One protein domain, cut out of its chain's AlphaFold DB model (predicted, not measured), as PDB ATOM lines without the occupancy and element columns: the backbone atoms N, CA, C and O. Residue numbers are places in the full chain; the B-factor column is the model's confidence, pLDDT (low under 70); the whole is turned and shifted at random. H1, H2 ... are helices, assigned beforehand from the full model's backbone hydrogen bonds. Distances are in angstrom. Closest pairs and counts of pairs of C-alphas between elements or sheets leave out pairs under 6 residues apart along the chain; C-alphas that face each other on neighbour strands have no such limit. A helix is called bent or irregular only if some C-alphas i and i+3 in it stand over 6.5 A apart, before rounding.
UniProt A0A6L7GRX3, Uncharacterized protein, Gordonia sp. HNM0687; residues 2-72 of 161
ATOM      1  N   LEU A   2     144.855 209.372 214.398       90.12
ATOM      2  CA  LEU A   2     145.158 208.189 213.587       90.12
ATOM      3  C   LEU A   2     145.990 207.116 214.314       90.12
ATOM      4  O   LEU A   2     145.539 205.981 214.423       90.12
ATOM      5  N   ALA A   3     147.125 207.487 214.917       89.75
ATOM      6  CA  ALA A   3     147.982 206.551 215.660       89.75
ATOM      7  C   ALA A   3     147.237 205.789 216.778       89.75
ATOM      8  O   ALA A   3     147.447 204.597 216.973       89.75
ATOM      9  N   VAL A   4     146.300 206.453 217.468       92.38
ATOM     10  CA  VAL A   4     145.456 205.816 218.496       92.38
ATOM     11  C   VAL A   4     144.506 204.793 217.872       92.38
ATOM     12  O   VAL A   4     144.298 203.722 218.434       92.38
ATOM     13  N   ARG A   5     143.917 205.096 216.707       93.25
ATOM     14  CA  ARG A   5     143.048 204.148 215.991       93.25
ATOM     15  C   ARG A   5     143.828 202.940 215.483       93.25
ATOM     16  O   ARG A   5     143.303 201.834 215.573       93.25
ATOM     17  N   LEU A   6     145.058 203.149 215.017       93.12
ATOM     18  CA  LEU A   6     145.947 202.074 214.587       93.12
ATOM     19  C   LEU A   6     146.319 201.158 215.759       93.12
ATOM     20  O   LEU A   6     146.179 199.946 215.645       93.12
ATOM     21  N   GLU A   7     146.681 201.718 216.917       94.56
ATOM     22  CA  GLU A   7     146.969 200.924 218.121       94.56
ATOM     23  C   GLU A   7     145.744 200.121 218.589       94.56
ATOM     24  O   GLU A   7     145.844 198.936 218.907       94.56
ATOM     25  N   VAL A   8     144.556 200.736 218.575       95.62
ATOM     26  CA  VAL A   8     143.304 200.036 218.905       95.62
ATOM     27  C   VAL A   8     143.037 198.891 217.930       95.62
ATOM     28  O   VAL A   8     142.656 197.811 218.376       95.62
ATOM     29  N   PHE A   9     143.244 199.102 216.626       96.19
ATOM     30  CA  PHE A   9     143.098 198.049 215.622       96.19
ATOM     31  C   PHE A   9     144.093 196.909 215.850       96.19
ATOM     32  O   PHE A   9     143.675 195.759 215.899       96.19
ATOM     33  N   ARG A  10     145.377 197.208 216.072       95.75
ATOM     34  CA  ARG A  10     146.408 196.191 216.340       95.75
ATOM     35  C   ARG A  10     146.096 195.355 217.577       95.75
ATOM     36  O   ARG A  10     146.316 194.147 217.584       95.75
ATOM     37  N   ARG A  11     145.558 195.984 218.625       96.31
ATOM     38  CA  ARG A  11     145.199 195.292 219.868       96.31
ATOM     39  C   ARG A  11     143.895 194.497 219.761       96.31
ATOM     40  O   ARG A  11     143.803 193.422 220.348       96.31
ATOM     41  N   TRP A  12     142.897 195.019 219.044       95.50
ATOM     42  CA  TRP A  12     141.550 194.445 218.929       95.50
ATOM     43  C   TRP A  12     141.076 194.404 217.470       95.50
ATOM     44  O   TRP A  12     140.092 195.065 217.118       95.50
ATOM     45  N   PRO A  13     141.757 193.646 216.600       95.88
ATOM     46  CA  PRO A  13     141.468 193.649 215.173       95.88
ATOM     47  C   PRO A  13     140.079 193.077 214.878       95.88
ATOM     48  O   PRO A  13     139.778 191.917 215.152       95.88
ATOM     49  N   SER A  14     139.238 193.931 214.305       97.19
ATOM     50  CA  SER A  14     137.878 193.646 213.848       97.19
ATOM     51  C   SER A  14     137.509 194.570 212.690       97.19
ATOM     52  O   SER A  14     138.095 195.650 212.526       97.19
ATOM     53  N   SER A  15     136.466 194.205 211.946       95.69
ATOM     54  CA  SER A  15     135.874 195.043 210.897       95.69
ATOM     55  C   SER A  15     135.497 196.439 211.407       95.69
ATOM     56  O   SER A  15     135.715 197.435 210.724       95.69
ATOM     57  N   THR A  16     135.007 196.545 212.646       96.75
ATOM     58  CA  THR A  16     134.621 197.828 213.258       96.75
ATOM     59  C   THR A  16     135.827 198.713 213.559       96.75
ATOM     60  O   THR A  16     135.808 199.916 213.284       96.75
ATOM     61  N   THR A  17     136.890 198.151 214.139       96.38
ATOM     62  CA  THR A  17     138.122 198.910 214.408       96.38
ATOM     63  C   THR A  17     138.829 199.312 213.117       96.38
ATOM     64  O   THR A  17     139.296 200.445 213.028       96.38
ATOM     65  N   ALA A  18     138.817 198.441 212.102       96.19
ATOM     66  CA  ALA A  18     139.345 198.737 210.775       96.19
ATOM     67  C   ALA A  18     138.540 199.846 210.086       96.19
ATOM     68  O   ALA A  18     139.124 200.780 209.554       96.19
ATOM     69  N   ALA A  19     137.206 199.822 210.169       96.25
ATOM     70  CA  ALA A  19     136.354 200.870 209.606       96.25
ATOM     71  C   ALA A  19     136.610 202.242 210.241       96.25
ATOM     72  O   ALA A  19     136.696 203.256 209.549       96.25
ATOM     73  N   ARG A  20     136.789 202.281 211.567       95.44
ATOM     74  CA  ARG A  20     137.149 203.514 212.287       95.44
ATOM     75  C   ARG A  20     138.540 204.017 211.907       95.44
ATOM     76  O   ARG A  20     138.737 205.231 211.841       95.44
ATOM     77  N   LEU A  21     139.488 203.105 211.691       95.38
ATOM     78  CA  LEU A  21     140.825 203.430 211.208       95.38
ATOM     79  C   LEU A  21     140.756 204.009 209.788       95.38
ATOM     80  O   LEU A  21     141.203 205.133 209.589       95.38
ATOM     81  N   HIS A  22     140.095 203.314 208.860       95.94
ATOM     82  CA  HIS A  22     139.874 203.745 207.476       95.94
ATOM     83  C   HIS A  22     139.250 205.144 207.396       95.94
ATOM     84  O   HIS A  22     139.764 206.019 206.709       95.94
ATOM     85  N   ALA A  23     138.194 205.398 208.177       94.44
ATOM     86  CA  ALA A  23     137.527 206.701 208.215       94.44
ATOM     87  C   ALA A  23     138.421 207.851 208.720       94.44
ATOM     88  O   ALA A  23     138.129 209.011 208.451       94.44
ATOM     89  N   THR A  24     139.483 207.546 209.476       94.75
ATOM     90  CA  THR A  24     140.418 208.549 210.020       94.75
ATOM     91  C   THR A  24     141.689 208.677 209.175       94.75
ATOM     92  O   THR A  24     142.368 209.693 209.270       94.75
ATOM     93  N   ALA A  25     142.036 207.650 208.394       92.31
ATOM     94  CA  ALA A  25     143.319 207.540 207.708       92.31
ATOM     95  C   ALA A  25     143.476 208.514 206.534       92.31
ATOM     96  O   ALA A  25     144.584 208.990 206.305       92.31
ATOM     97  N   GLY A  26     142.396 208.834 205.813       91.62
ATOM     98  CA  GLY A  26     142.476 209.704 204.633       91.62
ATOM     99  C   GLY A  26     143.544 209.212 203.649       91.62
ATOM    100  O   GLY A  26     143.585 208.025 203.328       91.62
ATOM    101  N   ASP A  27     144.443 210.106 203.237       91.38
ATOM    102  CA  ASP A  27     145.536 209.801 202.300       91.38
ATOM    103  C   ASP A  27     146.564 208.802 202.866       91.38
ATOM    104  O   ASP A  27     147.228 208.094 202.109       91.38
ATOM    105  N   GLU A  28     146.663 208.673 204.194       92.00
ATOM    106  CA  GLU A  28     147.563 207.710 204.844       92.00
ATOM    107  C   GLU A  28     147.042 206.263 204.753       92.00
ATOM    108  O   GLU A  28     147.774 205.324 205.069       92.00
ATOM    109  N   TRP A  29     145.797 206.045 204.303       93.06
ATOM    110  CA  TRP A  29     145.208 204.705 204.194       93.06
ATOM    111  C   TRP A  29     146.059 203.753 203.355       93.06
ATOM    112  O   TRP A  29     146.245 202.601 203.745       93.06
ATOM    113  N   ALA A  30     146.625 204.240 202.246       92.94
ATOM    114  CA  ALA A  30     147.436 203.424 201.347       92.94
ATOM    115  C   ALA A  30     148.629 202.761 202.061       92.94
ATOM    116  O   ALA A  30     148.978 201.633 201.733       92.94
ATOM    117  N   ALA A  31     149.208 203.416 203.073       93.06
ATOM    118  CA  ALA A  31     150.338 202.880 203.831       93.06
ATOM    119  C   ALA A  31     149.940 201.791 204.847       93.06
ATOM    120  O   ALA A  31     150.775 200.977 205.226       93.06
ATOM    121  N   MET A  32     148.684 201.775 205.306       92.88
ATOM    122  CA  MET A  32     148.181 200.823 206.313       92.88
ATOM    123  C   MET A  32     147.284 199.734 205.718       92.88
ATOM    124  O   MET A  32     146.951 198.769 206.406       92.88
ATOM    125  N   HIS A  33     146.860 199.894 204.466       92.44
ATOM    126  CA  HIS A  33     145.915 199.011 203.799       92.44
ATOM    127  C   HIS A  33     146.335 197.537 203.876       92.44
ATOM    128  O   HIS A  33     145.514 196.684 204.229       92.44
ATOM    129  N   ASP A  34     147.600 197.246 203.575       93.00
ATOM    130  CA  ASP A  34     148.104 195.872 203.519       93.00
ATOM    131  C   ASP A  34     148.153 195.247 204.915       93.00
ATOM    132  O   ASP A  34     147.625 194.154 205.106       93.00
ATOM    133  N   GLU A  35     148.641 195.991 205.916       94.56
ATOM    134  CA  GLU A  35     148.645 195.555 207.321       94.56
ATOM    135  C   GLU A  35     147.225 195.226 207.808       94.56
ATOM    136  O   GLU A  35     146.987 194.186 208.429       94.56
ATOM    137  N   VAL A  36     146.260 196.107 207.523       95.00
ATOM    138  CA  VAL A  36     144.865 195.911 207.936       95.00
ATOM    139  C   VAL A  36     144.260 194.701 207.237       95.00
ATOM    140  O   VAL A  36     143.571 193.911 207.879       95.00
ATOM    141  N   THR A  37     144.532 194.544 205.943       92.88
ATOM    142  CA  THR A  37     144.039 193.419 205.144       92.88
ATOM    143  C   THR A  37     144.552 192.097 205.688       92.88
ATOM    144  O   THR A  37     143.751 191.240 206.051       92.88
ATOM    145  N   GLU A  38     145.871 191.954 205.809       94.31
ATOM    146  CA  GLU A  38     146.512 190.720 206.262       94.31
ATOM    147  C   GLU A  38     146.047 190.339 207.675       94.31
ATOM    148  O   GLU A  38     145.709 189.189 207.957       94.31
ATOM    149  N   THR A  39     145.922 191.334 208.559       95.56
ATOM    150  CA  THR A  39     145.431 191.123 209.926       95.56
ATOM    151  C   THR A  39     143.971 190.654 209.956       95.56
ATOM    152  O   THR A  39     143.582 189.863 210.826       95.56
ATOM    153  N   LEU A  40     143.135 191.161 209.046       96.00
ATOM    154  CA  LEU A  40     141.731 190.775 208.952       96.00
ATOM    155  C   LEU A  40     141.531 189.430 208.258       96.00
ATOM    156  O   LEU A  40     140.576 188.747 208.610       96.00
ATOM    157  N   ASP A  41     142.404 189.017 207.342       93.88
ATOM    158  CA  ASP A  41     142.267 187.742 206.624       93.88
ATOM    159  C   ASP A  41     142.320 186.527 207.572       93.88
ATOM    160  O   ASP A  41     141.650 185.522 207.339       93.88
ATOM    161  N   ALA A  42     142.980 186.650 208.731       93.88
ATOM    162  CA  ALA A  42     142.904 185.667 209.821       93.88
ATOM    163  C   ALA A  42     141.499 185.545 210.466       93.88
ATOM    164  O   ALA A  42     141.261 184.673 211.303       93.88
ATOM    165  N   ARG A  43     140.564 186.437 210.118       94.44
ATOM    166  CA  ARG A  43     139.182 186.522 210.611       94.44
ATOM    167  C   ARG A  43     138.226 186.657 209.418       94.44
ATOM    168  O   ARG A  43     137.766 187.764 209.129       94.44
ATOM    169  N   PRO A  44     137.849 185.542 208.764       94.62
ATOM    170  CA  PRO A  44     137.111 185.550 207.495       94.62
ATOM    171  C   PRO A  44     135.874 186.458 207.493       94.62
ATOM    172  O   PRO A  44     135.649 187.228 206.562       94.62
ATOM    173  N   ARG A  45     135.086 186.420 208.577       96.50
ATOM    174  CA  ARG A  45     133.907 187.278 208.735       96.50
ATOM    175  C   ARG A  45     134.268 188.763 208.716       96.50
ATOM    176  O   ARG A  45     133.618 189.528 208.012       96.50
ATOM    177  N   ASP A  46     135.267 189.178 209.492       97.50
ATOM    178  CA  ASP A  46     135.650 190.586 209.587       97.50
ATOM    179  C   ASP A  46     136.287 191.096 208.293       97.50
ATOM    180  O   ASP A  46     135.975 192.212 207.878       97.50
ATOM    181  N   ALA A  47     137.109 190.277 207.631       97.25
ATOM    182  CA  ALA A  47     137.664 190.582 206.313       97.25
ATOM    183  C   ALA A  47     136.561 190.868 205.286       97.25
ATOM    184  O   ALA A  47     136.536 191.935 204.669       97.25
ATOM    185  N   VAL A  48     135.591 189.953 205.165       97.69
ATOM    186  CA  VAL A  48     134.479 190.097 204.215       97.69
ATOM    187  C   VAL A  48     133.594 191.288 204.578       97.69
ATOM    188  O   VAL A  48     133.243 192.068 203.694       97.69
ATOM    189  N   VAL A  49     133.252 191.482 205.860       98.06
ATOM    190  CA  VAL A  49     132.449 192.639 206.296       98.06
ATOM    191  C   VAL A  49     133.159 193.947 205.959       98.06
ATOM    192  O   VAL A  49     132.526 194.871 205.446       98.06
ATOM    193  N   PHE A  50     134.459 194.039 206.233       97.81
ATOM    194  CA  PHE A  50     135.234 195.246 205.980       97.81
ATOM    195  C   PHE A  50     135.278 195.583 204.486       97.81
ATOM    196  O   PHE A  50     134.888 196.690 204.101       97.81
ATOM    197  N   SER A  51     135.632 194.618 203.635       97.75
ATOM    198  CA  SER A  51     135.650 194.808 202.180       97.75
ATOM    199  C   SER A  51     134.271 195.173 201.631       97.75
ATOM    200  O   SER A  51     134.132 196.114 200.851       97.75
ATOM    201  N   LEU A  52     133.222 194.489 202.090       97.69
ATOM    202  CA  LEU A  52     131.876 194.664 201.557       97.69
ATOM    203  C   LEU A  52     131.208 195.976 201.998       97.69
ATOM    204  O   LEU A  52     130.519 196.620 201.203       97.69
ATOM    205  N   HIS A  53     131.366 196.353 203.269       97.25
ATOM    206  CA  HIS A  53     130.622 197.460 203.877       97.25
ATOM    207  C   HIS A  53     131.436 198.731 204.087       97.25
ATOM    208  O   HIS A  53     130.828 199.795 204.150       97.25
ATOM    209  N   THR A  54     132.761 198.636 204.226       96.44
ATOM    210  CA  THR A  54     133.621 199.814 204.424       96.44
ATOM    211  C   THR A  54     134.310 200.216 203.133       96.44
ATOM    212  O   THR A  54     134.232 201.376 202.745       96.44
ATOM    213  N   LEU A  55     134.952 199.264 202.452       95.69
ATOM    214  CA  LEU A  55     135.616 199.543 201.174       95.69
ATOM    215  C   LEU A  55     134.627 199.591 200.001       95.69
ATOM    216  O   LEU A  55     134.977 200.063 198.926       95.69
ATOM    217  N   HIS A  56     133.394 199.115 200.211       96.31
ATOM    218  CA  HIS A  56     132.365 198.986 199.176       96.31
ATOM    219  C   HIS A  56     132.843 198.194 197.951       96.31
ATOM    220  O   HIS A  56     132.419 198.460 196.827       96.31
ATOM    221  N   ASP A  57     133.683 197.186 198.193       96.81
ATOM    222  CA  ASP A  57     134.279 196.328 197.178       96.81
ATOM    223  C   ASP A  57     133.665 194.916 197.244       96.81
ATOM    224  O   ASP A  57     134.167 194.019 197.938       96.81
ATOM    225  N   PRO A  58     132.535 194.691 196.548       97.06
ATOM    226  CA  PRO A  58     131.906 193.378 196.481       97.06
ATOM    227  C   PRO A  58     132.750 192.326 195.746       97.06
ATOM    228  O   PRO A  58     132.558 191.144 196.020       97.06
ATOM    229  N   GLN A  59     133.662 192.705 194.843       97.31
ATOM    230  CA  GLN A  59     134.521 191.749 194.126       97.31
ATOM    231  C   GLN A  59     135.571 191.161 195.052       97.31
ATOM    232  O   GLN A  59     135.733 189.942 195.129       97.31
ATOM    233  N   ARG A  60     136.222 192.019 195.830       95.94
ATOM    234  CA  ARG A  60     137.157 191.582 196.854       95.94
ATOM    235  C   ARG A  60     136.478 190.785 197.955       95.94
ATOM    236  O   ARG A  60     136.975 189.725 198.326       95.94
ATOM    237  N   ALA A  61     135.335 191.256 198.448       97.50
ATOM    238  CA  ALA A  61     134.567 190.528 199.453       97.50
ATOM    239  C   ALA A  61     134.165 189.127 198.958       97.50
ATOM    240  O   ALA A  61     134.199 188.173 199.732       97.50
ATOM    241  N   TRP A  62     133.836 188.989 197.667       97.94
ATOM    242  CA  TRP A  62     133.583 187.696 197.031       97.94
ATOM    243  C   TRP A  62     134.815 186.796 197.029       97.94
ATOM    244  O   TRP A  62     134.729 185.647 197.461       97.94
ATOM    245  N   ALA A  63     135.966 187.309 196.590       96.50
ATOM    246  CA  ALA A  63     137.215 186.553 196.598       96.50
ATOM    247  C   ALA A  63     137.574 186.072 198.014       96.50
ATOM    248  O   ALA A  63     137.809 184.882 198.204       96.50
ATOM    249  N   GLN A  64     137.507 186.963 199.008       96.19
ATOM    250  CA  GLN A  64     137.782 186.645 200.412       96.19
ATOM    251  C   GLN A  64     136.802 185.623 200.989       96.19
ATOM    252  O   GLN A  64     137.221 184.705 201.686       96.19
ATOM    253  N   ALA A  65     135.502 185.738 200.701       96.88
ATOM    254  CA  ALA A  65     134.516 184.793 201.218       96.88
ATOM    255  C   ALA A  65     134.791 183.357 200.745       96.88
ATOM    256  O   ALA A  65     134.647 182.416 201.526       96.88
ATOM    257  N   ASN A  66     135.233 183.202 199.493       94.94
ATOM    258  CA  ASN A  66     135.615 181.909 198.932       94.94
ATOM    259  C   ASN A  66     136.982 181.435 199.454       94.94
ATOM    260  O   ASN A  66     137.099 180.294 199.889       94.94
ATOM    261  N   SER A  67     138.011 182.292 199.444       95.38
ATOM    262  CA  SER A  67     139.377 181.896 199.817       95.38
ATOM    263  C   SER A  67     139.542 181.629 201.312       95.38
ATOM    264  O   SER A  67     140.299 180.744 201.697       95.38
ATOM    265  N   LEU A  68     138.834 182.382 202.157       94.44
ATOM    266  CA  LEU A  68     138.923 182.291 203.616       94.44
ATOM    267  C   LEU A  68     137.888 181.328 204.219       94.44
ATOM    268  O   LEU A  68     137.841 181.168 205.438       94.44
ATOM    269  N   GLY A  69     137.040 180.705 203.392       93.12
ATOM    270  CA  GLY A  69     136.035 179.740 203.844       93.12
ATOM    271  C   GLY A  69     134.974 180.359 204.754       93.12
ATOM    272  O   GLY A  69     134.737 179.871 205.860       93.12
ATOM    273  N   LEU A  70     134.336 181.451 204.319       94.69
ATOM    274  CA  LEU A  70     133.269 182.086 205.091       94.69
ATOM    275  C   LEU A  70     132.109 181.104 205.334       94.69
ATOM    276  O   LEU A  70     131.571 180.524 204.394       94.69
ATOM    277  N   THR A  71     131.658 180.985 206.584       92.62
ATOM    278  CA  THR A  71     130.535 180.109 206.975       92.62
ATOM    279  C   THR A  71     129.278 180.868 207.410       92.62
ATOM    280  O   THR A  71     128.229 180.262 207.610       92.62
ATOM    281  N   ASP A  72     129.346 182.194 207.557       94.56
ATOM    282  CA  ASP A  72     128.215 183.009 208.009       94.56
ATOM    283  C   ASP A  72     127.165 183.160 206.895       94.56
ATOM    284  O   ASP A  72     127.331 183.943 205.955       94.56
TER     285      ASP A  72
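Overview. This is residues 2 to 72 of the 161 residues of an uncharacterized protein of Gordonia sp. HNM0687 (UniProt A0A6L7GRX3). Two helical hairpins, H1 with H2a and H3 with H4, meet through H2a and H3; H2b, the second arm of the sharply folded helix H2, runs back along one side between them. The 71 printed residues hold four named helices, H1 to H4 along the chain, and no named strand; the class is all helix. The whole is compact, with a radius of gyration of the C-alphas of 11.4 A, and spans 32 by 22 by 16 A.

Arrangement. Start with H1, residues 2 to 11; it forms a hairpin with H2a, residues 15 to 24, where the closest C-alphas, of Phe 9 and Thr 17, are 5.2 A apart. By its hydrogen bonds H2 was assigned as one helix, residues 15 to 41, but it is bent: C-alphas 24 and 27 are 9.3 A apart. H2b, residues 27 to 41, is irregular, with C-alphas 31 and 34 7.4 A apart; it runs the opposite way to H2a, and the two only just touch, with 3 pairs of C-alphas within 8 A, His 22 and Trp 29 closest at 6.3 A. H3, residues 44 to 54, touches H2a at Asp 46 and Ser 15, C-alphas 4.7 A apart, and touches H2b only at the corner, at Ala 47 and Leu 40, 4.9 A between C-alphas. H4, residues 58 to 67, forms a hairpin with H3 at a shallow tilt of 3 degrees; the C-alphas of Val 48 and Ala 61 are closest, 4.8 A. H1 and H4 are apart. Every O i to N i+4 pair is within hydrogen-bond range in H1, H2a, H3 and H4, and 7 of 11 in H2b.

Along the chain. Find C-alpha 2 at (145.158, 208.189, 213.587), where H1 begins. H2b runs 22.7 A from C-alpha 27 at (145.536, 209.801, 202.300); H3 spans 15.0 A; H4 ends at C-alpha 67, (139.377, 181.896, 199.817).

Size, cuts and confidence. The farthest C-alphas, of Asp 27 and Thr 71, are 33.6 A apart. The printed part has no cut, its links are tight, and no printed residue is under 70 in pLDDT.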